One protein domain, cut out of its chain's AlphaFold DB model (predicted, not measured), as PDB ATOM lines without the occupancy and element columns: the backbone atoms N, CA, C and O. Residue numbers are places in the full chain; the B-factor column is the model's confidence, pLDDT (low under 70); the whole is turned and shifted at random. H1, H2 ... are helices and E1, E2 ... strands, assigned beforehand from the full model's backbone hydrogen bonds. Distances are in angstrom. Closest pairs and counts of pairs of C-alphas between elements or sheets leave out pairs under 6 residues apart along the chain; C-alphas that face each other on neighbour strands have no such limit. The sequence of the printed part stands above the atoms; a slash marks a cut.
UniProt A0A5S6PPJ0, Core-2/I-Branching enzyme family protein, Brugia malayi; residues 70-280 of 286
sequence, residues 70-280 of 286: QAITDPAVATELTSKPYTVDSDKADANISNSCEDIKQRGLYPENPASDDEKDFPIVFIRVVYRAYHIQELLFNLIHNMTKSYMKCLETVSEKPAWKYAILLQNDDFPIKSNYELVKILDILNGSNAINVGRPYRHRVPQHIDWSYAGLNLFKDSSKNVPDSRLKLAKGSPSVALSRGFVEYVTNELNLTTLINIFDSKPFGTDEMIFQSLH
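This is residues 70 to 280 of the 286 residues of the protein "Core-2/I-Branching enzyme family protein" of Brugia malayi (UniProt A0A5S6PPJ0). This is a loose assembly of short helices and long loops: H7 lies in the middle, H10 packs on it at 76 degrees, and the short strands E1 and E2 pair next to H10. H6 makes a corner with H7, and H1 to H5 are strung out loosely before it, with residues 73 to 80 and 116 to 122 sticking out. The 211 printed residues hold, in order, H1 to H7, E1, H8, H9, E2, H10, H11 and H12: twelve named helices and two named strands, the strands antiparallel. Under half of the residues are in named elements, and the class is mostly helix. The whole is loose, with a radius of gyration of the C-alphas of 20.7 A and spans of 62 by 52 by 31 A.

H1 is residues 70 to 73, with C-alpha 70 at (81.608, -15.300, -20.910). H2 is residues 75 to 83, H3 91 to 94, H4 101 to 107 and H5 117 to 121. H6, residues 134 to 145, is 16.9 A long, and H7, residues 147 to 159, 17.9 A; C-alpha 147 is at (78.137, 13.072, -2.808). E1 is residues 166 to 168. H8, residues 180 to 190, is 15.2 A long. H9 is residues 214 to 217 and E2 242 to 244. H10, residues 245 to 254, is 13.6 A long. H11 is residues 258 to 265. H12, residues 275 to 280, ends with C-alpha 280 at (84.280, 3.981, 11.888).

H1 and H2 are close but not clearly touching, the closest C-alphas, of Ala 71 and Val 77, 6.2 A apart. H3 and H6 only just touch, with 3 pairs of C-alphas within 8 A, made by residues 134 to 135 of H6 alone; the closest are Asp 94 and His 135, 6.0 A. H4 and H6 are near each other, with 6 pairs within 10 A; H5 touches no helix. H6 and H7 are about perpendicular at 78 degrees and close but not clearly touching, Leu 143 and Ser 150 being closest at 5.9 A. H7 and H10 touch, about perpendicular at 76 degrees, with the C-alphas of Glu 156 and Thr 252 closest at 5.9 A. E1 and E2 are antiparallel, with N 167 and O 243 within hydrogen-bond range at 2.9 A. The closest C-alphas of E1 and H8, Tyr 166 and Leu 187, are 7.8 A apart. H9 and H11 are close but not clearly touching, Leu 217 and Thr 259 closest at 5.7 A. H10 and H12 are near each other, with 7 pairs within 10 A. H1, H3 and H9 are too short for an O i to N i+4 pair; in the other helices every such pair is within hydrogen-bond range.

The C-alphas farthest apart, of Ala 76 and Asp 229, are 64.0 A from each other. The printed part has no cut. The links H5 to H6, E1 to H8, H8 to H9 and H9 to E2 are long. The mean pLDDT of the printed part is 84.9; 22 residues are under 70, among them 70 to 74 and 80 to 90.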
ATOM      1  N   GLN A  70      81.778 -14.817 -19.532       43.21
ATOM      2  CA  GLN A  70      81.608 -15.300 -20.910       43.21
ATOM      3  C   GLN A  70      80.516 -14.567 -21.703       43.21
ATOM      4  O   GLN A  70      80.632 -14.457 -22.922       43.21
ATOM      5  N   ALA A  71      79.482 -14.042 -21.043       47.38
ATOM      6  CA  ALA A  71      78.362 -13.385 -21.706       47.38
ATOM      7  C   ALA A  71      78.729 -11.996 -22.254       47.38
ATOM      8  O   ALA A  71      78.177 -11.595 -23.264       47.38
ATOM      9  N   ILE A  72      79.692 -11.273 -21.670       47.36
ATOM     10  CA  ILE A  72      80.096  -9.952 -22.202       47.36
ATOM     11  C   ILE A  72      80.897 -10.101 -23.508       47.36
ATOM     12  O   ILE A  72      80.810  -9.254 -24.393       47.36
ATOM     13  N   THR A  73      81.654 -11.193 -23.654       59.01
ATOM     14  CA  THR A  73      82.425 -11.485 -24.874       59.01
ATOM     15  C   THR A  73      81.629 -12.214 -25.953       59.01
ATOM     16  O   THR A  73      82.128 -12.358 -27.068       59.01
ATOM     17  N   ASP A  74      80.429 -12.708 -25.641       64.03
ATOM     18  CA  ASP A  74      79.593 -13.425 -26.601       64.03
ATOM     19  C   ASP A  74      79.045 -12.436 -27.651       64.03
ATOM     20  O   ASP A  74      78.291 -11.522 -27.298       64.03
ATOM     21  N   PRO A  75      79.380 -12.598 -28.947       73.41
ATOM     22  CA  PRO A  75      78.880 -11.727 -30.003       73.41
ATOM     23  C   PRO A  75      77.351 -11.655 -30.056       73.41
ATOM     24  O   PRO A  75      76.823 -10.618 -30.446       73.41
ATOM     25  N   ALA A  76      76.631 -12.713 -29.668       76.01
ATOM     26  CA  ALA A  76      75.171 -12.719 -29.636       76.01
ATOM     27  C   ALA A  76      74.627 -11.819 -28.520       76.01
ATOM     28  O   ALA A  76      73.708 -11.043 -28.767       76.01
ATOM     29  N   VAL A  77      75.241 -11.850 -27.333       66.50
ATOM     30  CA  VAL A  77      74.876 -10.973 -26.208       66.50
ATOM     31  C   VAL A  77      75.256  -9.525 -26.510       66.50
ATOM     32  O   VAL A  77      74.448  -8.628 -26.289       66.50
ATOM     33  N   ALA A  78      76.439  -9.282 -27.083       62.91
ATOM     34  CA  ALA A  78      76.829  -7.952 -27.550       62.91
ATOM     35  C   ALA A  78      75.855  -7.429 -28.623       62.91
ATOM     36  O   ALA A  78      75.401  -6.289 -28.548       62.91
ATOM     37  N   THR A  79      75.464  -8.280 -29.579       72.33
ATOM     38  CA  THR A  79      74.460  -7.944 -30.598       72.33
ATOM     39  C   THR A  79      73.113  -7.632 -29.953       72.33
ATOM     40  O   THR A  79      72.509  -6.622 -30.295       72.33
ATOM     41  N   GLU A  80      72.660  -8.418 -28.975       66.13
ATOM     42  CA  GLU A  80      71.401  -8.171 -28.270       66.13
ATOM     43  C   GLU A  80      71.426  -6.852 -27.478       66.13
ATOM     44  O   GLU A  80      70.511  -6.038 -27.637       66.13
ATOM     45  N   LEU A  81      72.507  -6.582 -26.733       54.27
ATOM     46  CA  LEU A  81      72.741  -5.318 -26.019       54.27
ATOM     47  C   LEU A  81      72.755  -4.109 -26.967       54.27
ATOM     48  O   LEU A  81      72.251  -3.044 -26.617       54.27
ATOM     49  N   THR A  82      73.295  -4.268 -28.178       59.74
ATOM     50  CA  THR A  82      73.256  -3.213 -29.206       59.74
ATOM     51  C   THR A  82      71.913  -3.122 -29.937       59.74
ATOM     52  O   THR A  82      71.566  -2.052 -30.433       59.74
ATOM     53  N   SER A  83      71.132  -4.208 -29.994       62.75
ATOM     54  CA  SER A  83      69.850  -4.267 -30.716       62.75
ATOM     55  C   SER A  83      68.706  -3.567 -29.982       62.75
ATOM     56  O   SER A  83      67.755  -3.105 -30.613       62.75
ATOM     57  N   LYS A  84      68.799  -3.474 -28.652       54.08
ATOM     58  CA  LYS A  84      67.858  -2.756 -27.792       54.08
ATOM     59  C   LYS A  84      68.652  -1.801 -26.906       54.08
ATOM     60  O   LYS A  84      68.945  -2.160 -25.764       54.08
ATOM     61  N   PRO A  85      69.025  -0.600 -27.385       50.93
ATOM     62  CA  PRO A  85      69.529   0.411 -26.470       50.93
ATOM     63  C   PRO A  85      68.488   0.573 -25.360       50.93
ATOM     64  O   PRO A  85      67.317   0.824 -25.649       50.93
ATOM     65  N   TYR A  86      68.888   0.378 -24.102       51.70
ATOM     66  CA  TYR A  86      68.082   0.783 -22.953       51.70
ATOM     67  C   TYR A  86      67.957   2.307 -23.023       51.70
ATOM     68  O   TYR A  86      68.761   3.046 -22.462       51.70
ATOM     69  N   THR A  87      67.004   2.797 -23.807       50.26
ATOM     70  CA  THR A  87      66.688   4.214 -23.879       50.26
ATOM     71  C   THR A  87      65.789   4.517 -22.696       50.26
ATOM     72  O   THR A  87      64.669   4.008 -22.626       50.26
ATOM     73  N   VAL A  88      66.272   5.333 -21.763       59.26
ATOM     74  CA  VAL A  88      65.374   6.050 -20.854       59.26
ATOM     75  C   VAL A  88      64.448   6.884 -21.746       59.26
ATOM     76  O   VAL A  88      64.947   7.580 -22.631       59.26
ATOM     77  N   ASP A  89      63.126   6.767 -21.581       65.29
ATOM     78  CA  ASP A  89      62.157   7.675 -22.220       65.29
ATOM     79  C   ASP A  89      62.342   9.059 -21.590       65.29
ATOM     80  O   ASP A  89      61.756   9.384 -20.557       65.29
ATOM     81  N   SER A  90      63.283   9.814 -22.146       69.68
ATOM     82  CA  SER A  90      63.718  11.095 -21.617       69.68
ATOM     83  C   SER A  90      62.870  12.242 -22.119       69.68
ATOM     84  O   SER A  90      62.702  13.191 -21.371       69.68
ATOM     85  N   ASP A  91      62.277  12.142 -23.310       71.59
ATOM     86  CA  ASP A  91      61.528  13.239 -23.930       71.59
ATOM     87  C   ASP A  91      60.414  13.749 -23.001       71.59
ATOM     88  O   ASP A  91      60.257  14.952 -22.801       71.59
ATOM     89  N   LYS A  92      59.679  12.838 -22.346       76.10
ATOM     90  CA  LYS A  92      58.634  13.206 -21.372       76.10
ATOM     91  C   LYS A  92      59.183  13.772 -20.065       76.10
ATOM     92  O   LYS A  92      58.537  14.620 -19.449       76.10
ATOM     93  N   ALA A  93      60.315  13.253 -19.597       72.19
ATOM     94  CA  ALA A  93      60.931  13.704 -18.354       72.19
ATOM     95  C   ALA A  93      61.574  15.087 -18.539       72.19
ATOM     96  O   ALA A  93      61.313  15.990 -17.750       72.19
ATOM     97  N   ASP A  94      62.339  15.264 -19.616       77.17
ATOM     98  CA  ASP A  94      63.071  16.481 -19.963       77.17
ATOM     99  C   ASP A  94      62.134  17.626 -20.350       77.17
ATOM    100  O   ASP A  94      62.368  18.754 -19.926       77.17
ATOM    101  N   ALA A  95      61.025  17.358 -21.054       78.06
ATOM    102  CA  ALA A  95      60.046  18.396 -21.403       78.06
ATOM    103  C   ALA A  95      59.435  19.109 -20.179       78.06
ATOM    104  O   ALA A  95      58.968  20.239 -20.294       78.06
ATOM    105  N   ASN A  96      59.436  18.463 -19.007       80.15
ATOM    106  CA  ASN A  96      58.891  19.022 -17.769       80.15
ATOM    107  C   ASN A  96      59.953  19.690 -16.878       80.15
ATOM    108  O   ASN A  96      59.618  20.196 -15.805       80.15
ATOM    109  N   ILE A  97      61.228  19.682 -17.277       78.70
ATOM    110  CA  ILE A  97      62.330  20.211 -16.472       78.70
ATOM    111  C   ILE A  97      62.783  21.544 -17.060       78.70
ATOM    112  O   ILE A  97      63.360  21.607 -18.140       78.70
ATOM    113  N   SER A  98      62.547  22.628 -16.317       82.73
ATOM    114  CA  SER A  98      63.040  23.957 -16.690       82.73
ATOM    115  C   SER A  98      64.570  23.998 -16.666       82.73
ATOM    116  O   SER A  98      65.184  23.647 -15.657       82.73
ATOM    117  N   ASN A  99      65.187  24.466 -17.746       77.81
ATOM    118  CA  ASN A  99      66.639  24.583 -17.907       77.81
ATOM    119  C   ASN A  99      67.170  26.009 -17.653       77.81
ATOM    120  O   ASN A  99      68.291  26.327 -18.055       77.81
ATOM    121  N   SER A 100      66.388  26.869 -16.992       84.87
ATOM    122  CA  SER A 100      66.872  28.182 -16.556       84.87
ATOM    123  C   SER A 100      67.995  28.032 -15.519       84.87
ATOM    124  O   SER A 100      68.004  27.090 -14.719       84.87
ATOM    125  N   CYS A 101      68.949  28.967 -15.508       83.49
ATOM    126  CA  CYS A 101      70.036  28.962 -14.525       83.49
ATOM    127  C   CYS A 101      69.499  29.030 -13.091       83.49
ATOM    128  O   CYS A 101      70.019  28.357 -12.204       83.49
ATOM    129  N   GLU A 102      68.465  29.837 -12.868       84.56
ATOM    130  CA  GLU A 102      67.812  30.014 -11.579       84.56
ATOM    131  C   GLU A 102      67.202  28.699 -11.084       84.56
ATOM    132  O   GLU A 102      67.444  28.308  -9.943       84.56
ATOM    133  N   ASP A 103      66.476  27.979 -11.942       84.68
ATOM    134  CA  ASP A 103      65.839  26.724 -11.548       84.68
ATOM    135  C   ASP A 103      66.869  25.599 -11.361       84.68
ATOM    136  O   ASP A 103      66.744  24.805 -10.428       84.68
ATOM    137  N   ILE A 104      67.922  25.546 -12.188       79.75
ATOM    138  CA  ILE A 104      69.036  24.593 -12.018       79.75
ATOM    139  C   ILE A 104      69.726  24.822 -10.667       79.75
ATOM    140  O   ILE A 104      69.946  23.875  -9.907       79.75
ATOM    141  N   LYS A 105      70.021  26.084 -10.329       80.19
ATOM    142  CA  LYS A 105      70.623  26.465  -9.042       80.19
ATOM    143  C   LYS A 105      69.715  26.178  -7.850       80.19
ATOM    144  O   LYS A 105      70.220  25.869  -6.779       80.19
ATOM    145  N   GLN A 106      68.395  26.249  -8.017       80.06
ATOM    146  CA  GLN A 106      67.451  25.872  -6.960       80.06
ATOM    147  C   GLN A 106      67.361  24.357  -6.749       80.06
ATOM    148  O   GLN A 106      67.154  23.911  -5.620       80.06
ATOM    149  N   ARG A 107      67.487  23.558  -7.816       82.08
ATOM    150  CA  ARG A 107      67.395  22.090  -7.733       82.08
ATOM    151  C   ARG A 107      68.687  21.428  -7.257       82.08
ATOM    152  O   ARG A 107      68.624  20.360  -6.649       82.08
ATOM    153  N   GLY A 108      69.836  22.031  -7.549       73.42
ATOM    154  CA  GLY A 108      71.158  21.514  -7.202       73.42
ATOM    155  C   GLY A 108      71.866  22.286  -6.094       73.42
ATOM    156  O   GLY A 108      71.455  23.368  -5.697       73.42
ATOM    157  N   LEU A 109      72.978  21.734  -5.606       69.69
ATOM    158  CA  LEU A 109      73.925  22.473  -4.767       69.69
ATOM    159  C   LEU A 109      75.136  22.851  -5.620       69.69
ATOM    160  O   LEU A 109      76.118  22.114  -5.674       69.69
ATOM    161  N   TYR A 110      75.047  23.995  -6.294       75.44
ATOM    162  CA  TYR A 110      76.141  24.549  -7.089       75.44
ATOM    163  C   TYR A 110      76.789  25.730  -6.350       75.44
ATOM    164  O   TYR A 110      76.073  26.534  -5.749       75.44
ATOM    165  N   PRO A 111      78.128  25.875  -6.370       71.82
ATOM    166  CA  PRO A 111      78.785  27.062  -5.835       71.82
ATOM    167  C   PRO A 111      78.304  28.337  -6.546       71.82
ATOM    168  O   PRO A 111      78.353  28.429  -7.769       71.82
ATOM    169  N   GLU A 112      77.864  29.338  -5.780       76.95
ATOM    170  CA  GLU A 112      77.426  30.630  -6.338       76.95
ATOM    171  C   GLU A 112      78.591  31.535  -6.750       76.95
ATOM    172  O   GLU A 112      78.434  32.400  -7.608       76.95
ATOM    173  N   ASN A 113      79.760  31.354  -6.127       81.42
ATOM    174  CA  ASN A 113      80.926  32.208  -6.321       81.42
ATOM    175  C   ASN A 113      82.164  31.364  -6.652       81.42
ATOM    176  O   ASN A 113      82.307  30.279  -6.080       81.42
ATOM    177  N   PRO A 114      83.082  31.879  -7.494       79.70
ATOM    178  CA  PRO A 114      84.392  31.271  -7.709       79.70
ATOM    179  C   PRO A 114      85.143  31.070  -6.388       79.70
ATOM    180  O   PRO A 114      85.060  31.900  -5.479       79.70
ATOM    181  N   ALA A 115      85.908  29.986  -6.287       78.77
ATOM    182  CA  ALA A 115      86.696  29.662  -5.104       78.77
ATOM    183  C   ALA A 115      87.980  30.508  -4.983       78.77
ATOM    184  O   ALA A 115      88.601  30.528  -3.918       78.77
ATOM    185  N   SER A 116      88.394  31.190  -6.058       84.71
ATOM    186  CA  SER A 116      89.594  32.038  -6.101       84.71
ATOM    187  C   SER A 116      89.486  33.153  -7.146       84.71
ATOM    188  O   SER A 116      88.672  33.071  -8.068       84.71
ATOM    189  N   ASP A 117      90.336  34.177  -7.019       88.77
ATOM    190  CA  ASP A 117      90.453  35.246  -8.019       88.77
ATOM    191  C   ASP A 117      90.924  34.699  -9.378       88.77
ATOM    192  O   ASP A 117      90.391  35.091 -10.411       88.77
ATOM    193  N   ASP A 118      91.828  33.714  -9.383       86.49
ATOM    194  CA  ASP A 118      92.295  33.064 -10.615       86.49
ATOM    195  C   ASP A 118      91.145  32.383 -11.380       86.49
ATOM    196  O   ASP A 118      91.058  32.486 -12.599       86.49
ATOM    197  N   GLU A 119      90.235  31.702 -10.673       82.63
ATOM    198  CA  GLU A 119      89.055  31.074 -11.284       82.63
ATOM    199  C   GLU A 119      88.081  32.120 -11.842       82.63
ATOM    200  O   GLU A 119      87.535  31.952 -12.933       82.63
ATOM    201  N   LYS A 120      87.895  33.227 -11.116       82.68
ATOM    202  CA  LYS A 120      87.068  34.352 -11.562       82.68
ATOM    203  C   LYS A 120      87.618  34.989 -12.843       82.68
ATOM    204  O   LYS A 120      86.836  35.364 -13.717       82.68
ATOM    205  N   ASP A 121      88.938  35.091 -12.951       90.58
ATOM    206  CA  ASP A 121      89.631  35.723 -14.075       90.58
ATOM    207  C   ASP A 121      89.900  34.750 -15.245       90.58
ATOM    208  O   ASP A 121      90.373  35.171 -16.305       90.58
ATOM    209  N   PHE A 122      89.556  33.463 -15.099       87.92
ATOM    210  CA  PHE A 122      89.747  32.430 -16.121       87.92
ATOM    211  C   PHE A 122      88.489  31.558 -16.330       87.92
ATOM    212  O   PHE A 122      88.478  30.377 -15.977       87.92
ATOM    213  N   PRO A 123      87.406  32.103 -16.923       84.40
ATOM    214  CA  PRO A 123      86.178  31.347 -17.151       84.40
ATOM    215  C   PRO A 123      86.384  30.206 -18.164       84.40
ATOM    216  O   PRO A 123      86.926  30.409 -19.251       84.40
ATOM    217  N   ILE A 124      85.894  29.009 -17.826       80.35
ATOM    218  CA  ILE A 124      85.971  27.800 -18.661       80.35
ATOM    219  C   ILE A 124      84.556  27.359 -19.048       80.35
ATOM    220  O   ILE A 124      83.653  27.345 -18.215       80.35
ATOM    221  N   VAL A 125      84.368  26.951 -20.307       77.57
ATOM    222  CA  VAL A 125      83.132  26.313 -20.784       77.57
ATOM    223  C   VAL A 125      83.387  24.826 -21.007       77.57
ATOM    224  O   VAL A 125      84.308  24.450 -21.732       77.57
ATOM    225  N   PHE A 126      82.541  23.983 -20.419       73.28
ATOM    226  CA  PHE A 126      82.546  22.539 -20.640       73.28
ATOM    227  C   PHE A 126      81.420  22.159 -21.606       73.28
ATOM    228  O   PHE A 126      80.259  22.477 -21.363       73.28
ATOM    229  N   ILE A 127      81.750  21.452 -22.689       76.25
ATOM    230  CA  ILE A 127      80.774  20.912 -23.645       76.25
ATOM    231  C   ILE A 127      80.740  19.393 -23.467       76.25
ATOM    232  O   ILE A 127      81.746  18.722 -23.702       76.25
ATOM    233  N   ARG A 128      79.593  18.839 -23.053       65.75
ATOM    234  CA  ARG A 128      79.385  17.389 -22.914       65.75
ATOM    235  C   ARG A 128      78.284  16.926 -23.862       65.75
ATOM    236  O   ARG A 128      77.163  17.413 -23.791       65.75
ATOM    237  N   VAL A 129      78.596  15.950 -24.711       73.74
ATOM    238  CA  VAL A 129      77.587  15.257 -25.522       73.74
ATOM    239  C   VAL A 129      76.879  14.235 -24.635       73.74
ATOM    240  O   VAL A 129      77.530  13.365 -24.055       73.74
ATOM    241  N   VAL A 130      75.557  14.344 -24.521       69.02
ATOM    242  CA  VAL A 130      74.709  13.430 -23.743       69.02
ATOM    243  C   VAL A 130      73.735  12.716 -24.675       69.02
ATOM    244  O   VAL A 130      73.256  13.298 -25.647       69.02
ATOM    245  N   TYR A 131      73.451  11.440 -24.415       70.85
ATOM    246  CA  TYR A 131      72.498  10.686 -25.226       70.85
ATOM    247  C   TYR A 131      71.077  10.890 -24.698       70.85
ATOM    248  O   TYR A 131      70.713  10.299 -23.683       70.85
ATOM    249  N   ARG A 132      70.298  11.718 -25.407       68.34
ATOM    250  CA  ARG A 132      68.848  11.967 -25.261       68.34
ATOM    251  C   ARG A 132      68.321  12.459 -23.905       68.34
ATOM    252  O   ARG A 132      67.223  12.989 -23.900       68.34
ATOM    253  N   ALA A 133      69.046  12.310 -22.800       74.26
ATOM    254  CA  ALA A 133      68.520  12.519 -21.453       74.26
ATOM    255  C   ALA A 133      69.298  13.596 -20.682       74.26
ATOM    256  O   ALA A 133      70.258  13.291 -19.966       74.26
ATOM    257  N   TYR A 134      68.889  14.860 -20.817       76.04
ATOM    258  CA  TYR A 134      69.524  15.982 -20.109       76.04
ATOM    259  C   TYR A 134      69.353  15.857 -18.586       76.04
ATOM    260  O   TYR A 134      70.319  16.043 -17.846       76.04
ATOM    261  N   HIS A 135      68.178  15.451 -18.099       77.86
ATOM    262  CA  HIS A 135      67.929  15.277 -16.665       77.86
ATOM    263  C   HIS A 135      68.875  14.279 -15.995       77.86
ATOM    264  O   HIS A 135      69.201  14.441 -14.823       77.86
ATOM    265  N   ILE A 136      69.359  13.265 -16.724       76.61
ATOM    266  CA  ILE A 136      70.366  12.332 -16.207       76.61
ATOM    267  C   ILE A 136      71.699  13.054 -16.007       76.61
ATOM    268  O   ILE A 136      72.378  12.810 -15.015       76.61
ATOM    269  N   GLN A 137      72.063  13.975 -16.901       78.29
ATOM    270  CA  GLN A 137      73.262  14.793 -16.740       78.29
ATOM    271  C   GLN A 137      73.171  15.713 -15.525       78.29
ATOM    272  O   GLN A 137      74.114  15.768 -14.737       78.29
ATOM    273  N   GLU A 138      72.053  16.427 -15.383       76.47
ATOM    274  CA  GLU A 138      71.822  17.309 -14.238       76.47
ATOM    275  C   GLU A 138      71.806  16.507 -12.930       76.47
ATOM    276  O   GLU A 138      72.452  16.891 -11.957       76.47
ATOM    277  N   LEU A 139      71.149  15.342 -12.924       79.26
ATOM    278  CA  LEU A 139      71.158  14.429 -11.787       79.26
ATOM    279  C   LEU A 139      72.583  13.992 -11.443       79.26
ATOM    280  O   LEU A 139      72.973  14.096 -10.285       79.26
ATOM    281  N   LEU A 140      73.376  13.550 -12.422       79.32
ATOM    282  CA  LEU A 140      74.773  13.178 -12.196       79.32
ATOM    283  C   LEU A 140      75.562  14.341 -11.584       79.32
ATOM    284  O   LEU A 140      76.233  14.134 -10.581       79.32
ATOM    285  N   PHE A 141      75.445  15.563 -12.114       77.76
ATOM    286  CA  PHE A 141      76.112  16.735 -11.534       77.76
ATOM    287  C   PHE A 141      75.686  17.011 -10.088       77.76
ATOM    288  O   PHE A 141      76.544  17.217  -9.229       77.76
ATOM    289  N   ASN A 142      74.389  16.941  -9.788       76.99
ATOM    290  CA  ASN A 142      73.880  17.107  -8.427       76.99
ATOM    291  C   ASN A 142      74.427  16.035  -7.472       76.99
ATOM    292  O   ASN A 142      74.811  16.346  -6.343       76.99
ATOM    293  N   LEU A 143      74.497  14.778  -7.924       79.13
ATOM    294  CA  LEU A 143      75.055  13.677  -7.139       79.13
ATOM    295  C   LEU A 143      76.559  13.870  -6.895       79.13
ATOM    296  O   LEU A 143      77.019  13.616  -5.784       79.13
ATOM    297  N   ILE A 144      77.296  14.370  -7.895       77.19
ATOM    298  CA  ILE A 144      78.734  14.668  -7.816       77.19
ATOM    299  C   ILE A 144      79.012  15.775  -6.792       77.19
ATOM    300  O   ILE A 144      79.888  15.619  -5.944       77.19
ATOM    301  N   HIS A 145      78.266  16.881  -6.839       76.30
ATOM    302  CA  HIS A 145      78.493  18.026  -5.950       76.30
ATOM    303  C   HIS A 145      77.988  17.817  -4.516       76.30
ATOM    304  O   HIS A 145      78.394  18.544  -3.614       76.30
ATOM    305  N   ASN A 146      77.131  16.822  -4.284       80.52
ATOM    306  CA  ASN A 146      76.524  16.549  -2.981       80.52
ATOM    307  C   ASN A 146      76.690  15.078  -2.563       80.52
ATOM    308  O   ASN A 146      75.785  14.454  -2.004       80.52
ATOM    309  N   MET A 147      77.855  14.508  -2.880       83.33
ATOM    310  CA  MET A 147      78.137  13.072  -2.808       83.33
ATOM    311  C   MET A 147      77.799  12.450  -1.447       83.33
ATOM    312  O   MET A 147      77.123  11.425  -1.390       83.33
ATOM    313  N   THR A 148      78.183  13.097  -0.343       88.10
ATOM    314  CA  THR A 148      77.895  12.605   1.013       88.10
ATOM    315  C   THR A 148      76.394  12.464   1.272       88.10
ATOM    316  O   THR A 148      75.951  11.407   1.725       88.10
ATOM    317  N   LYS A 149      75.582  13.489   0.969       87.43
ATOM    318  CA  LYS A 149      74.124  13.419   1.180       87.43
ATOM    319  C   LYS A 149      73.483  12.388   0.257       87.43
ATOM    320  O   LYS A 149      72.583  11.670   0.687       87.43
ATOM    321  N   SER A 150      73.977  12.278  -0.974       86.89
ATOM    322  CA  SER A 150      73.546  11.259  -1.933       86.89
ATOM    323  C   SER A 150      73.785   9.847  -1.396       86.89
ATOM    324  O   SER A 150      72.850   9.049  -1.341       86.89
ATOM    325  N   TYR A 151      74.994   9.552  -0.903       91.29
ATOM    326  CA  TYR A 151      75.288   8.267  -0.269       91.29
ATOM    327  C   TYR A 151      74.412   8.016   0.948       91.29
ATOM    328  O   TYR A 151      73.841   6.935   1.051       91.29
ATOM    329  N   MET A 152      74.242   9.001   1.831       91.77
ATOM    330  CA  MET A 152      73.360   8.852   2.988       91.77
ATOM    331  C   MET A 152      71.932   8.507   2.573       91.77
ATOM    332  O   MET A 152      71.345   7.583   3.133       91.77
ATOM    333  N   LYS A 153      71.398   9.156   1.531       89.31
ATOM    334  CA  LYS A 153      70.050   8.855   1.051       89.31
ATOM    335  C   LYS A 153      69.929   7.459   0.440       89.31
ATOM    336  O   LYS A 153      68.932   6.762   0.659       89.31
ATOM    337  N   CYS A 154      70.942   7.030  -0.309       90.12
ATOM    338  CA  CYS A 154      71.018   5.671  -0.837       90.12
ATOM    339  C   CYS A 154      71.128   4.635   0.290       90.12
ATOM    340  O   CYS A 154      70.451   3.610   0.232       90.12
ATOM    341  N   LEU A 155      71.927   4.911   1.325       94.41
ATOM    342  CA  LEU A 155      72.100   4.042   2.487       94.41
ATOM    343  C   LEU A 155      70.813   3.918   3.310       94.41
ATOM    344  O   LEU A 155      70.443   2.808   3.678       94.41
ATOM    345  N   GLU A 156      70.076   5.011   3.522       91.22
ATOM    346  CA  GLU A 156      68.727   4.963   4.103       91.22
ATOM    347  C   GLU A 156      67.812   4.047   3.281       91.22
ATOM    348  O   GLU A 156      67.213   3.117   3.812       91.22
ATOM    349  N   THR A 157      67.764   4.252   1.963       90.71
ATOM    350  CA  THR A 157      66.869   3.498   1.071       90.71
ATOM    351  C   THR A 157      67.218   2.010   1.018       90.71
ATOM    352  O   THR A 157      66.326   1.159   0.993       90.71
ATOM    353  N   VAL A 158      68.511   1.668   0.981       88.37
ATOM    354  CA  VAL A 158      68.953   0.269   0.957       88.37
ATOM    355  C   VAL A 158      68.802  -0.387   2.327       88.37
ATOM    356  O   VAL A 158      68.537  -1.584   2.376       88.37
ATOM    357  N   SER A 159      68.890   0.369   3.431       91.27
ATOM    358  CA  SER A 159      68.726  -0.174   4.787       91.27
ATOM    359  C   SER A 159      67.372  -0.859   4.999       91.27
ATOM    360  O   SER A 159      67.294  -1.873   5.690       91.27
ATOM    361  N   GLU A 160      66.331  -0.386   4.312       88.00
ATOM    362  CA  GLU A 160      64.980  -0.955   4.336       88.00
ATOM    363  C   GLU A 160      64.822  -2.209   3.456       88.00
ATOM    364  O   GLU A 160      63.812  -2.913   3.532       88.00
ATOM    365  N   LYS A 161      65.794  -2.504   2.583       88.20
ATOM    366  CA  LYS A 161      65.739  -3.670   1.696       88.20
ATOM    367  C   LYS A 161      66.224  -4.931   2.417       88.20
ATOM    368  O   LYS A 161      67.210  -4.888   3.152       88.20
ATOM    369  N   PRO A 162      65.584  -6.091   2.190       89.56
ATOM    370  CA  PRO A 162      66.027  -7.340   2.793       89.56
ATOM    371  C   PRO A 162      67.279  -7.909   2.099       89.56
ATOM    372  O   PRO A 162      67.594  -7.584   0.959       89.56
ATOM    373  N   ALA A 163      67.947  -8.839   2.789       87.68
ATOM    374  CA  ALA A 163      68.945  -9.787   2.269       87.68
ATOM    375  C   ALA A 163      70.324  -9.266   1.807       87.68
ATOM    376  O   ALA A 163      71.231 -10.087   1.652       87.68
ATOM    377  N   TRP A 164      70.545  -7.961   1.639       94.08
ATOM    378  CA  TRP A 164      71.881  -7.439   1.318       94.08
ATOM    379  C   TRP A 164      72.864  -7.600   2.500       94.08
ATOM    380  O   TRP A 164      72.462  -7.805   3.650       94.08
ATOM    381  N   LYS A 165      74.173  -7.572   2.214       93.62
ATOM    382  CA  LYS A 165      75.240  -7.816   3.213       93.62
ATOM    383  C   LYS A 165      76.240  -6.673   3.338       93.62
ATOM    384  O   LYS A 165      76.669  -6.377   4.451       93.62
ATOM    385  N   TYR A 166      76.572  -6.042   2.215       96.44
ATOM    386  CA  TYR A 166      77.467  -4.896   2.149       96.44
ATOM    387  C   TYR A 166      76.932  -3.853   1.176       96.44
ATOM    388  O   TYR A 166      76.350  -4.209   0.151       96.44
ATOM    389  N   ALA A 167      77.174  -2.585   1.489       95.08
ATOM    390  CA  ALA A 167      77.056  -1.474   0.560       95.08
ATOM    391  C   ALA A 167      78.469  -1.031   0.166       95.08
ATOM    392  O   ALA A 167      79.289  -0.748   1.037       95.08
ATOM    393  N   ILE A 168      78.767  -1.001  -1.132       94.17
ATOM    394  CA  ILE A 168      80.047  -0.508  -1.649       94.17
ATOM    395  C   ILE A 168      79.795   0.876  -2.234       94.17
ATOM    396  O   ILE A 168      78.999   1.010  -3.163       94.17
ATOM    397  N   LEU A 169      80.441   1.891  -1.669       92.85
ATOM    398  CA  LEU A 169      80.371   3.255  -2.176       92.85
ATOM    399  C   LEU A 169      81.434   3.423  -3.260       92.85
ATOM    400  O   LEU A 169      82.599   3.093  -3.042       92.85
ATOM    401  N   LEU A 170      81.005   3.903  -4.422       88.25
ATOM    402  CA  LEU A 170      81.834   4.107  -5.607       88.25
ATOM    403  C   LEU A 170      81.753   5.571  -6.021       88.25
ATOM    404  O   LEU A 170      80.659   6.149  -6.013       88.25
ATOM    405  N   GLN A 171      82.890   6.158  -6.380       84.09
ATOM    406  CA  GLN A 171      82.948   7.473  -7.011       84.09
ATOM    407  C   GLN A 171      82.575   7.384  -8.500       84.09
ATOM    408  O   GLN A 171      82.355   6.309  -9.050       84.09
ATOM    409  N   ASN A 172      82.467   8.533  -9.168       76.42
ATOM    410  CA  ASN A 172      81.923   8.616 -10.531       76.42
ATOM    411  C   ASN A 172      82.796   7.940 -11.598       76.42
ATOM    412  O   ASN A 172      82.294   7.572 -12.657       76.42
ATOM    413  N   ASP A 173      84.094   7.827 -11.340       78.62
ATOM    414  CA  ASP A 173      85.087   7.153 -12.174       78.62
ATOM    415  C   ASP A 173      85.413   5.729 -11.693       78.62
ATOM    416  O   ASP A 173      86.148   5.005 -12.369       78.62
ATOM    417  N   ASP A 174      84.836   5.299 -10.568       81.45
ATOM    418  CA  ASP A 174      85.045   3.962 -10.033       81.45
ATOM    419  C   ASP A 174      84.180   2.933 -10.772       81.45
ATOM    420  O   ASP A 174      82.955   3.041 -10.863       81.45
ATOM    421  N   PHE A 175      84.820   1.853 -11.217       81.13
ATOM    422  CA  PHE A 175      84.143   0.669 -11.735       81.13
ATOM    423  C   PHE A 175      84.495  -0.553 -10.882       81.13
ATOM    424  O   PHE A 175      85.658  -0.722 -10.502       81.13
ATOM    425  N   PRO A 176      83.542  -1.463 -10.609       77.29
ATOM    426  CA  PRO A 176      83.864  -2.755 -10.019       77.29
ATOM    427  C   PRO A 176      84.806  -3.549 -10.938       77.29
ATOM    428  O   PRO A 176      84.402  -4.068 -11.972       77.29
ATOM    429  N   ILE A 177      86.078  -3.664 -10.552       84.48
ATOM    430  CA  ILE A 177      87.113  -4.403 -11.305       84.48
ATOM    431  C   ILE A 177      87.198  -5.895 -10.939       84.48
ATOM    432  O   ILE A 177      88.158  -6.582 -11.296       84.48
ATOM    433  N   LYS A 178      86.283  -6.379 -10.104       79.80
ATOM    434  CA  LYS A 178      86.207  -7.771  -9.653       79.80
ATOM    435  C   LYS A 178      84.869  -8.324 -10.096       79.80
ATOM    436  O   LYS A 178      83.860  -7.624 -10.024       79.80
ATOM    437  N   SER A 179      84.861  -9.580 -10.519       78.82
ATOM    438  CA  SER A 179      83.611 -10.287 -10.770       78.82
ATOM    439  C   SER A 179      82.780 -10.367  -9.486       78.82
ATOM    440  O   SER A 179      83.311 -10.350  -8.371       78.82
ATOM    441  N   ASN A 180      81.463 -10.535  -9.624       80.68
ATOM    442  CA  ASN A 180      80.585 -10.732  -8.466       80.68
ATOM    443  C   ASN A 180      81.022 -11.928  -7.608       80.68
ATOM    444  O   ASN A 180      80.932 -11.874  -6.384       80.68
ATOM    445  N   TYR A 181      81.533 -12.991  -8.235       81.11
ATOM    446  CA  TYR A 181      82.063 -14.150  -7.521       81.11
ATOM    447  C   TYR A 181      83.258 -13.776  -6.636       81.11
ATOM    448  O   TYR A 181      83.273 -14.112  -5.452       81.11
ATOM    449  N   GLU A 182      84.237 -13.051  -7.180       86.93
ATOM    450  CA  GLU A 182      85.406 -12.597  -6.422       86.93
ATOM    451  C   GLU A 182      85.018 -11.620  -5.311       86.93
ATOM    452  O   GLU A 182      85.498 -11.766  -4.189       86.93
ATOM    453  N   LEU A 183      84.118 -10.668  -5.589       87.51
ATOM    454  CA  LEU A 183      83.600  -9.744  -4.578       87.51
ATOM    455  C   LEU A 183      82.960 -10.506  -3.419       87.51
ATOM    456  O   LEU A 183      83.287 -10.242  -2.267       87.51
ATOM    457  N   VAL A 184      82.115 -11.500  -3.706       87.52
ATOM    458  CA  VAL A 184      81.520 -12.347  -2.665       87.52
ATOM    459  C   VAL A 184      82.602 -13.075  -1.870       87.52
ATOM    460  O   VAL A 184      82.543 -13.059  -0.646       87.52
ATOM    461  N   LYS A 185      83.620 -13.660  -2.516       92.30
ATOM    462  CA  LYS A 185      84.725 -14.329  -1.803       92.30
ATOM    463  C   LYS A 185      85.512 -13.382  -0.895       92.30
ATOM    464  O   LYS A 185      85.868 -13.777   0.209       92.30
ATOM    465  N   ILE A 186      85.761 -12.149  -1.330       91.97
ATOM    466  CA  ILE A 186      86.470 -11.136  -0.534       91.97
ATOM    467  C   ILE A 186      85.606 -10.675   0.648       91.97
ATOM    468  O   ILE A 186      86.075 -10.632   1.782       91.97
ATOM    469  N   LEU A 187      84.336 -10.352   0.404       92.61
ATOM    470  CA  LEU A 187      83.419  -9.838   1.427       92.61
ATOM    471  C   LEU A 187      83.027 -10.898   2.469       92.61
ATOM    472  O   LEU A 187      82.773 -10.557   3.626       92.61
ATOM    473  N   ASP A 188      83.003 -12.172   2.074       92.86
ATOM    474  CA  ASP A 188      82.820 -13.314   2.978       92.86
ATOM    475  C   ASP A 188      83.990 -13.422   3.970       92.86
ATOM    476  O   ASP A 188      83.772 -13.597   5.166       92.86
ATOM    477  N   ILE A 189      85.228 -13.181   3.514       96.81
ATOM    478  CA  ILE A 189      86.415 -13.120   4.386       96.81
ATOM    479  C   ILE A 189      86.326 -11.951   5.380       96.81
ATOM    480  O   ILE A 189      86.751 -12.095   6.525       96.81
ATOM    481  N   LEU A 190      85.755 -10.807   4.980       95.57
ATOM    482  CA  LEU A 190      85.553  -9.668   5.888       95.57
ATOM    483  C   LEU A 190      84.531  -9.962   7.001       95.57
ATOM    484  O   LEU A 190      84.589  -9.329   8.054       95.57
ATOM    485  N   ASN A 191      83.616 -10.918   6.791       96.03
ATOM    486  CA  ASN A 191      82.706 -11.469   7.802       96.03
ATOM    487  C   ASN A 191      82.002 -10.420   8.700       96.03
ATOM    488  O   ASN A 191      81.984 -10.528   9.925       96.03
ATOM    489  N   GLY A 192      81.440  -9.374   8.091       94.49
ATOM    490  CA  GLY A 192      80.742  -8.279   8.774       94.49
ATOM    491  C   GLY A 192      81.615  -7.064   9.108       94.49
ATOM    492  O   GLY A 192      81.079  -6.055   9.566       94.49
ATOM    493  N   SER A 193      82.922  -7.122   8.851       95.53
ATOM    494  CA  SER A 193      83.850  -5.999   9.039       95.53
ATOM    495  C   SER A 193      83.792  -5.025   7.865       95.53
ATOM    496  O   SER A 193      83.671  -5.440   6.716       95.53
ATOM    497  N   ASN A 194      83.939  -3.729   8.130       95.54
ATOM    498  CA  ASN A 194      84.025  -2.721   7.074       95.54
ATOM    499  C   ASN A 194      85.404  -2.742   6.391       95.54
ATOM    500  O   ASN A 194      86.414  -3.029   7.031       95.54
ATOM    501  N   ALA A 195      85.460  -2.363   5.112       94.94
ATOM    502  CA  ALA A 195      86.705  -2.030   4.424       94.94
ATOM    503  C   ALA A 195      86.779  -0.512   4.231       94.94
ATOM    504  O   ALA A 195      86.209   0.043   3.290       94.94
ATOM    505  N   ILE A 196      87.462   0.148   5.166       94.85
ATOM    506  CA  ILE A 196      87.641   1.600   5.206       94.85
ATOM    507  C   ILE A 196      89.108   1.875   5.530       94.85
ATOM    508  O   ILE A 196      89.633   1.389   6.530       94.85
ATOM    509  N   ASN A 197      89.791   2.662   4.701       94.29
ATOM    510  CA  ASN A 197      91.114   3.165   5.048       94.29
ATOM    511  C   ASN A 197      90.983   4.377   5.980       94.29
ATOM    512  O   ASN A 197      90.188   5.279   5.736       94.29
ATOM    513  N   VAL A 198      91.789   4.406   7.040       93.98
ATOM    514  CA  VAL A 198      91.711   5.425   8.093       93.98
ATOM    515  C   VAL A 198      93.101   6.005   8.340       93.98
ATOM    516  O   VAL A 198      94.087   5.282   8.478       93.98
ATOM    517  N   GLY A 199      93.186   7.328   8.402       94.28
ATOM    518  CA  GLY A 199      94.405   8.080   8.666       94.28
ATOM    519  C   GLY A 199      94.127   9.413   9.356       94.28
ATOM    520  O   GLY A 199      92.983   9.828   9.532       94.28
ATOM    521  N   ARG A 200      95.196  10.110   9.757       94.66
ATOM    522  CA  ARG A 200      95.079  11.413  10.430       94.66
ATOM    523  C   ARG A 200      94.625  12.495   9.445       94.66
ATOM    524  O   ARG A 200      95.232  12.606   8.377       94.66
ATOM    525  N   PRO A 201      93.632  13.331   9.797       92.58
ATOM    526  CA  PRO A 201      93.173  14.398   8.921       92.58
ATOM    527  C   PRO A 201      94.229  15.498   8.789       92.58
ATOM    528  O   PRO A 201      95.023  15.765   9.699       92.58
ATOM    529  N   TYR A 202      94.218  16.182   7.647       90.96
ATOM    530  CA  TYR A 202      95.039  17.368   7.449       90.96
ATOM    531  C   TYR A 202      94.459  18.531   8.255       90.96
ATOM    532  O   TYR A 202      93.340  18.967   7.996       90.96
ATOM    533  N   ARG A 203      95.234  19.073   9.204       89.22
ATOM    534  CA  ARG A 203      94.769  20.134  10.124       89.22
ATOM    535  C   ARG A 203      94.132  21.334   9.415       89.22
ATOM    536  O   ARG A 203      93.159  21.873   9.921       89.22
ATOM    537  N   HIS A 204      94.649  21.720   8.247       88.43
ATOM    538  CA  HIS A 204      94.133  22.852   7.468       88.43
ATOM    539  C   HIS A 204      92.789  22.573   6.766       88.43
ATOM    540  O   HIS A 204      92.133  23.519   6.347       88.43
ATOM    541  N   ARG A 205      92.373  21.303   6.639       88.94
ATOM    542  CA  ARG A 205      91.078  20.904   6.053       88.94
ATOM    543  C   ARG A 205      89.989  20.678   7.100       88.94
ATOM    544  O   ARG A 205      88.815  20.657   6.763       88.94
ATOM    545  N   VAL A 206      90.369  20.535   8.368       91.04
ATOM    546  CA  VAL A 206      89.416  20.361   9.468       91.04
ATOM    547  C   VAL A 206      88.789  21.716   9.823       91.04
ATOM    548  O   VAL A 206      89.535  22.661  10.113       91.04
ATOM    549  N   PRO A 207      87.447  21.837   9.843       90.05
ATOM    550  CA  PRO A 207      86.761  23.017  10.361       90.05
ATOM    551  C   PRO A 207      87.228  23.378  11.780       90.05
ATOM    552  O   PRO A 207      87.202  22.558  12.699       90.05
ATOM    553  N   GLN A 208      87.694  24.616  11.947       89.81
ATOM    554  CA  GLN A 208      88.174  25.143  13.227       89.81
ATOM    555  C   GLN A 208      87.015  25.753  14.025       89.81
ATOM    556  O   GLN A 208      86.010  26.148  13.443       89.81
ATOM    557  N   HIS A 209      87.182  25.867  15.346       91.47
ATOM    558  CA  HIS A 209      86.189  26.458  16.263       91.47
ATOM    559  C   HIS A 209      84.827  25.744  16.294       91.47
ATOM    560  O   HIS A 209      83.819  26.343  16.657       91.47
ATOM    561  N   ILE A 210      84.807  24.455  15.946       94.49
ATOM    562  CA  ILE A 210      83.628  23.593  16.040       94.49
ATOM    563  C   ILE A 210      83.643  22.827  17.363       94.49
ATOM    564  O   ILE A 210      84.678  22.292  17.782       94.49
ATOM    565  N   ASP A 211      82.481  22.745  18.008       96.32
ATOM    566  CA  ASP A 211      82.271  21.830  19.121       96.32
ATOM    567  C   ASP A 211      82.046  20.401  18.604       96.32
ATOM    568  O   ASP A 211      80.941  20.005  18.249       96.32
ATOM    569  N   TRP A 212      83.133  19.630  18.554       95.48
ATOM    570  CA  TRP A 212      83.125  18.214  18.174       95.48
ATOM    571  C   TRP A 212      82.591  17.271  19.267       95.48
ATOM    572  O   TRP A 212      82.762  16.058  19.143       95.48
ATOM    573  N   SER A 213      82.017  17.783  20.363       96.18
ATOM    574  CA  SER A 213      81.317  16.934  21.331       96.18
ATOM    575  C   SER A 213      80.075  16.289  20.712       96.18
ATOM    576  O   SER A 213      79.498  16.805  19.755       96.18
ATOM    577  N   TYR A 214      79.630  15.155  21.254       96.00
ATOM    578  CA  TYR A 214      78.394  14.517  20.789       96.00
ATOM    579  C   TYR A 214      77.183  15.436  20.988       96.00
ATOM    580  O   TYR A 214      76.298  15.476  20.134       96.00
ATOM    581  N   ALA A 215      77.194  16.235  22.063       97.07
ATOM    582  CA  ALA A 215      76.244  17.321  22.291       97.07
ATOM    583  C   ALA A 215      76.300  18.397  21.195       97.07
ATOM    584  O   ALA A 215      75.270  18.718  20.604       97.07
ATOM    585  N   GLY A 216      77.489  18.921  20.891       97.23
ATOM    586  CA  GLY A 216      77.689  19.973  19.890       97.23
ATOM    587  C   GLY A 216      77.309  19.545  18.471       97.23
ATOM    588  O   GLY A 216      76.793  20.346  17.693       97.23
ATOM    589  N   LEU A 217      77.497  18.264  18.151       97.13
ATOM    590  CA  LEU A 217      77.112  17.684  16.865       97.13
ATOM    591  C   LEU A 217      75.645  17.236  16.813       97.13
ATOM    592  O   LEU A 217      75.132  17.011  15.718       97.13
ATOM    593  N   ASN A 218      74.966  17.093  17.958       97.47
ATOM    594  CA  ASN A 218      73.685  16.381  18.052       97.47
ATOM    595  C   ASN A 218      73.751  15.026  17.313       97.47
ATOM    596  O   ASN A 218      72.909  14.724  16.467       97.47
ATOM    597  N   LEU A 219      74.827  14.274  17.577       97.17
ATOM    598  CA  LEU A 219      75.289  13.154  16.749       97.17
ATOM    599  C   LEU A 219      74.348  11.947  16.771       97.17
ATOM    600  O   LEU A 219      74.276  11.207  15.795       97.17
ATOM    601  N   PHE A 220      73.641  11.732  17.873       97.16
ATOM    602  CA  PHE A 220      72.710  10.629  18.061       97.16
ATOM    603  C   PHE A 220      71.267  11.100  17.937       97.16
ATOM    604  O   PHE A 220      70.921  12.210  18.347       97.16
ATOM    605  N   LYS A 221      70.398  10.220  17.433       97.24
ATOM    606  CA  LYS A 221      68.946  10.443  17.468       97.24
ATOM    607  C   LYS A 221      68.393  10.358  18.889       97.24
ATOM    608  O   LYS A 221      67.488  11.108  19.243       97.24
ATOM    609  N   ASP A 222      68.950   9.458  19.698       96.48
ATOM    610  CA  ASP A 222      68.709   9.422  21.136       96.48
ATOM    611  C   ASP A 222      69.484  10.558  21.810       96.48
ATOM    612  O   ASP A 222      70.706  10.499  21.971       96.48
ATOM    613  N   SER A 223      68.761  11.598  22.221       96.40
ATOM    614  CA  SER A 223      69.344  12.789  22.835       96.40
ATOM    615  C   SER A 223      70.086  12.507  24.142       96.40
ATOM    616  O   SER A 223      70.962  13.289  24.506       96.40
ATOM    617  N   SER A 224      69.808  11.392  24.830       96.24
ATOM    618  CA  SER A 224      70.530  11.015  26.051       96.24
ATOM    619  C   SER A 224      71.988  10.610  25.789       96.24
ATOM    620  O   SER A 224      72.828  10.734  26.680       96.24
ATOM    621  N   LYS A 225      72.311  10.188  24.556       95.18
ATOM    622  CA  LYS A 225      73.675   9.842  24.122       95.18
ATOM    623  C   LYS A 225      74.498  11.068  23.697       95.18
ATOM    624  O   LYS A 225      75.723  10.984  23.598       95.18
ATOM    625  N   ASN A 226      73.854  12.219  23.483       96.00
ATOM    626  CA  ASN A 226      74.501  13.472  23.080       96.00
ATOM    627  C   ASN A 226      75.135  14.186  24.284       96.00
ATOM    628  O   ASN A 226      74.673  15.234  24.732       96.00
ATOM    629  N   VAL A 227      76.204  13.595  24.820       95.44
ATOM    630  CA  VAL A 227      76.924  14.100  25.996       95.44
ATOM    631  C   VAL A 227      78.033  15.100  25.621       95.44
ATOM    632  O   VAL A 227      78.641  14.973  24.555       95.44
ATOM    633  N   PRO A 228      78.334  16.089  26.481       96.04
ATOM    634  CA  PRO A 228      79.375  17.088  26.213       96.04
ATOM    635  C   PRO A 228      80.807  16.556  26.398       96.04
ATOM    636  O   PRO A 228      81.742  17.078  25.793       96.04
ATOM    637  N   ASP A 229      80.989  15.516  27.218       94.70
ATOM    638  CA  ASP A 229      82.320  15.019  27.599       94.70
ATOM    639  C   ASP A 229      82.938  14.069  26.558       94.70
ATOM    640  O   ASP A 229      84.159  13.903  26.506       94.70
ATOM    641  N   SER A 230      82.110  13.474  25.696       94.38
ATOM    642  CA  SER A 230      82.550  12.613  24.595       94.38
ATOM    643  C   SER A 230      82.631  13.412  23.303       94.38
ATOM    644  O   SER A 230      81.732  14.193  22.990       94.38
ATOM    645  N   ARG A 231      83.712  13.220  22.542       94.83
ATOM    646  CA  ARG A 231      83.998  13.983  21.322       94.83
ATOM    647  C   ARG A 231      84.322  13.055  20.168       94.83
ATOM    648  O   ARG A 231      85.149  12.165  20.343       94.83
ATOM    649  N   LEU A 232      83.749  13.353  19.003       95.67
ATOM    650  CA  LEU A 232      84.026  12.633  17.769       95.67
ATOM    651  C   LEU A 232      85.489  12.831  17.374       95.67
ATOM    652  O   LEU A 232      85.936  13.957  17.117       95.67
ATOM    653  N   LYS A 233      86.244  11.737  17.310       93.72
ATOM    654  CA  LYS A 233      87.618  11.763  16.808       93.72
ATOM    655  C   LYS A 233      87.602  11.746  15.288       93.72
ATOM    656  O   LYS A 233      87.162  10.789  14.664       93.72
ATOM    657  N   LEU A 234      88.126  12.810  14.691       93.99
ATOM    658  CA  LEU A 234      88.160  12.914  13.240       93.99
ATOM    659  C   LEU A 234      89.265  12.059  12.628       93.99
ATOM    660  O   LEU A 234      90.430  12.131  13.036       93.99
ATOM    661  N   ALA A 235      88.899  11.346  11.574       94.58
ATOM    662  CA  ALA A 235      89.803  10.615  10.710       94.58
ATOM    663  C   ALA A 235      89.525  10.932   9.237       94.58
ATOM    664  O   ALA A 235      88.497  11.512   8.894       94.58
ATOM    665  N   LYS A 236      90.467  10.568   8.366       94.10
ATOM    666  CA  LYS A 236      90.313  10.671   6.911       94.10
ATOM    667  C   LYS A 236      90.613   9.362   6.199       94.10
ATOM    668  O   LYS A 236      91.348   8.530   6.725       94.10
ATOM    669  N   GLY A 237      90.162   9.252   4.960       93.74
ATOM    670  CA  GLY A 237      90.444   8.119   4.088       93.74
ATOM    671  C   GLY A 237      89.904   8.332   2.686       93.74
ATOM    672  O   GLY A 237      89.752   9.466   2.251       93.74
ATOM    673  N   SER A 238      89.665   7.235   1.978       91.67
ATOM    674  CA  SER A 238      89.003   7.230   0.677       91.67
ATOM    675  C   SER A 238      87.492   7.299   0.886       91.67
ATOM    676  O   SER A 238      87.005   6.613   1.791       91.67
ATOM    677  N   PRO A 239      86.740   8.065   0.081       89.00
ATOM    678  CA  PRO A 239      85.280   7.997   0.089       89.00
ATOM    679  C   PRO A 239      84.768   6.644  -0.442       89.00
ATOM    680  O   PRO A 239      83.687   6.213  -0.042       89.00
ATOM    681  N   SER A 240      85.548   5.940  -1.272       91.48
ATOM    682  CA  SER A 240      85.217   4.592  -1.746       91.48
ATOM    683  C   SER A 240      85.467   3.562  -0.643       91.48
ATOM    684  O   SER A 240      86.611   3.292  -0.266       91.48
ATOM    685  N   VAL A 241      84.385   2.996  -0.109       94.09
ATOM    686  CA  VAL A 241      84.389   2.123   1.076       94.09
ATOM    687  C   VAL A 241      83.445   0.940   0.895       94.09
ATOM    688  O   VAL A 241      82.457   1.038   0.170       94.09
ATOM    689  N   ALA A 242      83.702  -0.168   1.598       94.66
ATOM    690  CA  ALA A 242      82.727  -1.249   1.753       94.66
ATOM    691  C   ALA A 242      82.187  -1.260   3.187       94.66
ATOM    692  O   ALA A 242      82.929  -1.499   4.141       94.66
ATOM    693  N   LEU A 243      80.891  -1.001   3.330       96.16
ATOM    694  CA  LEU A 243      80.194  -0.898   4.607       96.16
ATOM    695  C   LEU A 243      79.369  -2.155   4.847       96.16
ATOM    696  O   LEU A 243      78.584  -2.557   3.986       96.16
ATOM    697  N   SER A 244      79.528  -2.776   6.009       96.11
ATOM    698  CA  SER A 244      78.714  -3.914   6.411       96.11
ATOM    699  C   SER A 244      77.294  -3.474   6.743       96.11
ATOM    700  O   SER A 244      77.039  -2.331   7.134       96.11
ATOM    701  N   ARG A 245      76.348  -4.407   6.621       94.82
ATOM    702  CA  ARG A 245      74.948  -4.130   6.941       94.82
ATOM    703  C   ARG A 245      74.744  -3.609   8.360       94.82
ATOM    704  O   ARG A 245      74.027  -2.632   8.526       94.82
ATOM    705  N   GLY A 246      75.413  -4.202   9.349       94.15
ATOM    706  CA  GLY A 246      75.302  -3.758  10.740       94.15
ATOM    707  C   GLY A 246      75.786  -2.321  10.942       94.15
ATOM    708  O   GLY A 246      75.129  -1.551  11.636       94.15
ATOM    709  N   PHE A 247      76.881  -1.929  10.283       95.41
ATOM    710  CA  PHE A 247      77.388  -0.559  10.363       95.41
ATOM    711  C   PHE A 247      76.437   0.449   9.712       95.41
ATOM    712  O   PHE A 247      76.144   1.488  10.294       95.41
ATOM    713  N   VAL A 248      75.913   0.140   8.524       95.24
ATOM    714  CA  VAL A 248      74.928   1.006   7.861       95.24
ATOM    715  C   VAL A 248      73.661   1.123   8.699       95.24
ATOM    716  O   VAL A 248      73.202   2.236   8.897       95.24
ATOM    717  N   GLU A 249      73.123   0.016   9.222       94.55
ATOM    718  CA  GLU A 249      71.936   0.036  10.085       94.55
ATOM    719  C   GLU A 249      72.172   0.873  11.345       94.55
ATOM    720  O   GLU A 249      71.298   1.639  11.737       94.55
ATOM    721  N   TYR A 250      73.357   0.791  11.953       95.13
ATOM    722  CA  TYR A 250      73.729   1.666  13.063       95.13
ATOM    723  C   TYR A 250      73.731   3.141  12.641       95.13
ATOM    724  O   TYR A 250      73.057   3.966  13.256       95.13
ATOM    725  N   VAL A 251      74.428   3.474  11.552       95.59
ATOM    726  CA  VAL A 251      74.511   4.846  11.041       95.59
ATOM    727  C   VAL A 251      73.127   5.399  10.689       95.59
ATOM    728  O   VAL A 251      72.812   6.531  11.049       95.59
ATOM    729  N   THR A 252      72.279   4.622  10.014       94.89
ATOM    730  CA  THR A 252      70.957   5.080   9.574       94.89
ATOM    731  C   THR A 252      69.938   5.100  10.698       94.89
ATOM    732  O   THR A 252      69.034   5.928  10.644       94.89
ATOM    733  N   ASN A 253      70.042   4.232  11.711       95.48
ATOM    734  CA  ASN A 253      69.028   4.113  12.761       95.48
ATOM    735  C   ASN A 253      69.383   4.889  14.031       95.48
ATOM    736  O   ASN A 253      68.490   5.520  14.593       95.48
ATOM    737  N   GLU A 254      70.651   4.907  14.446       95.67
ATOM    738  CA  GLU A 254      71.091   5.484  15.725       95.67
ATOM    739  C   GLU A 254      71.634   6.911  15.593       95.67
ATOM    740  O   GLU A 254      71.497   7.711  16.525       95.67
ATOM    741  N   LEU A 255      72.238   7.251  14.450       96.86
ATOM    742  CA  LEU A 255      72.921   8.531  14.267       96.86
ATOM    743  C   LEU A 255      72.051   9.582  13.566       96.86
ATOM    744  O   LEU A 255      71.191   9.288  12.736       96.86
ATOM    745  N   ASN A 256      72.315  10.841  13.893       96.92
ATOM    746  CA  ASN A 256      71.845  12.025  13.196       96.92
ATOM    747  C   ASN A 256      73.061  12.783  12.649       96.92
ATOM    748  O   ASN A 256      73.717  13.549  13.352       96.92
ATOM    749  N   LEU A 257      73.362  12.574  11.368       96.14
ATOM    750  CA  LEU A 257      74.543  13.161  10.728       96.14
ATOM    751  C   LEU A 257      74.302  14.558  10.142       96.14
ATOM    752  O   LEU A 257      75.215  15.122   9.547       96.14
ATOM    753  N   THR A 258      73.112  15.140  10.310       94.72
ATOM    754  CA  THR A 258      72.732  16.415   9.675       94.72
ATOM    755  C   THR A 258      73.721  17.537   9.998       94.72
ATOM    756  O   THR A 258      74.255  18.180   9.097       94.72
ATOM    757  N   THR A 259      74.008  17.751  11.285       95.95
ATOM    758  CA  THR A 259      74.950  18.787  11.734       95.95
ATOM    759  C   THR A 259      76.359  18.505  11.227       95.95
ATOM    760  O   THR A 259      77.030  19.411  10.738       95.95
ATOM    761  N   LEU A 260      76.794  17.243  11.311       95.72
ATOM    762  CA  LEU A 260      78.131  16.819  10.907       95.72
ATOM    763  C   LEU A 260      78.367  17.067   9.413       95.72
ATOM    764  O   LEU A 260      79.372  17.668   9.041       95.72
ATOM    765  N   ILE A 261      77.419  16.655   8.570       93.17
ATOM    766  CA  ILE A 261      77.476  16.855   7.121       93.17
ATOM    767  C   ILE A 261      77.490  18.350   6.796       93.17
ATOM    768  O   ILE A 261      78.353  18.789   6.050       93.17
ATOM    769  N   ASN A 262      76.628  19.162   7.418       91.70
ATOM    770  CA  ASN A 262      76.612  20.611   7.180       91.70
ATOM    771  C   ASN A 262      77.935  21.297   7.568       91.70
ATOM    772  O   ASN A 262      78.385  22.217   6.885       91.70
ATOM    773  N   ILE A 263      78.579  20.855   8.653       92.87
ATOM    774  CA  ILE A 263      79.907  21.348   9.048       92.87
ATOM    775  C   ILE A 263      80.945  21.012   7.972       92.87
ATOM    776  O   ILE A 263      81.769  21.860   7.627       92.87
ATOM    777  N   PHE A 264      80.917  19.799   7.432       90.62
ATOM    778  CA  PHE A 264      81.852  19.363   6.399       90.62
ATOM    779  C   PHE A 264      81.594  20.019   5.036       90.62
ATOM    780  O   PHE A 264      82.545  20.453   4.389       90.62
ATOM    781  N   ASP A 265      80.334  20.207   4.656       84.50
ATOM    782  CA  ASP A 265      79.940  20.920   3.436       84.50
ATOM    783  C   ASP A 265      80.304  22.417   3.490       84.50
ATOM    784  O   ASP A 265      80.409  23.073   2.458       84.50
ATOM    785  N   SER A 266      80.550  22.981   4.683       83.88
ATOM    786  CA  SER A 266      80.998  24.377   4.834       83.88
ATOM    787  C   SER A 266      82.437  24.632   4.360       83.88
ATOM    788  O   SER A 266      82.889  25.781   4.325       83.88
ATOM    789  N   LYS A 267      83.195  23.574   4.036       81.27
ATOM    790  CA  LYS A 267      84.571  23.675   3.542       81.27
ATOM    791  C   LYS A 267      84.653  23.264   2.075       81.27
ATOM    792  O   LYS A 267      84.064  22.263   1.693       81.27
ATOM    793  N   PRO A 268      85.470  23.967   1.270       72.81
ATOM    794  CA  PRO A 268      85.512  23.744  -0.171       72.81
ATOM    795  C   PRO A 268      86.263  22.475  -0.600       72.81
ATOM    796  O   PRO A 268      86.198  22.118  -1.768       72.81
ATOM    797  N   PHE A 269      87.024  21.813   0.286       76.94
ATOM    798  CA  PHE A 269      87.948  20.749  -0.129       76.94
ATOM    799  C   PHE A 269      88.072  19.580   0.854       76.94
ATOM    800  O   PHE A 269      88.458  19.768   2.012       76.94
ATOM    801  N   GLY A 270      87.909  18.364   0.317       78.20
ATOM    802  CA  GLY A 270      88.321  17.091   0.923       78.20
ATOM    803  C   GLY A 270      87.577  16.717   2.199       78.20
ATOM    804  O   GLY A 270      88.175  16.124   3.100       78.20
ATOM    805  N   THR A 271      86.321  17.137   2.326       79.97
ATOM    806  CA  THR A 271      85.481  16.877   3.500       79.97
ATOM    807  C   THR A 271      84.627  15.620   3.366       79.97
ATOM    808  O   THR A 271      84.310  14.982   4.369       79.97
ATOM    809  N   ASP A 272      84.370  15.197   2.134       84.67
ATOM    810  CA  ASP A 272      83.841  13.890   1.747       84.67
ATOM    811  C   ASP A 272      84.742  12.717   2.185       84.67
ATOM    812  O   ASP A 272      84.269  11.607   2.423       84.67
ATOM    813  N   GLU A 273      86.035  12.975   2.395       91.29
ATOM    814  CA  GLU A 273      87.024  12.003   2.875       91.29
ATOM    815  C   GLU A 273      86.988  11.734   4.396       91.29
ATOM    816  O   GLU A 273      87.854  11.004   4.887       91.29
ATOM    817  N   MET A 274      86.085  12.360   5.171       92.92
ATOM    818  CA  MET A 274      86.154  12.339   6.647       92.92
ATOM    819  C   MET A 274      84.926  11.774   7.372       92.92
ATOM    820  O   MET A 274      85.007  11.546   8.578       92.92
ATOM    821  N   ILE A 275      83.799  11.536   6.698       93.56
ATOM    822  CA  ILE A 275      82.548  11.116   7.357       93.56
ATOM    823  C   ILE A 275      82.659   9.685   7.889       93.56
ATOM    824  O   ILE A 275      82.798   9.473   9.094       93.56
ATOM    825  N   PHE A 276      82.624   8.689   6.998       94.91
ATOM    826  CA  PHE A 276      82.576   7.279   7.393       94.91
ATOM    827  C   PHE A 276      83.840   6.837   8.122       94.91
ATOM    828  O   PHE A 276      83.787   5.949   8.960       94.91
ATOM    829  N   GLN A 277      84.965   7.484   7.849       94.73
ATOM    830  CA  GLN A 277      86.252   7.207   8.467       94.73
ATOM    831  C   GLN A 277      86.251   7.659   9.923       94.73
ATOM    832  O   GLN A 277      86.677   6.894  10.780       94.73
ATOM    833  N   SER A 278      85.725   8.856  10.213       95.35
ATOM    834  CA  SER A 278      85.569   9.324  11.595       95.35
ATOM    835  C   SER A 278      84.585   8.440  12.355       95.35
ATOM    836  O   SER A 278      84.927   7.957  13.428       95.35
ATOM    837  N   LEU A 279      83.417   8.153  11.762       95.66
ATOM    838  CA  LEU A 279      82.399   7.296  12.380       95.66
ATOM    839  C   LEU A 279      82.908   5.874  12.651       95.66
ATOM    840  O   LEU A 279      82.582   5.294  13.676       95.66
ATOM    841  N   HIS A 280      83.714   5.320  11.746       94.66
ATOM    842  CA  HIS A 280      84.280   3.981  11.888       94.66
ATOM    843  C   HIS A 280      85.448   3.911  12.878       94.66
ATOM    844  O   HIS A 280      85.659   2.876  13.497       94.66
TER     845      HIS A 280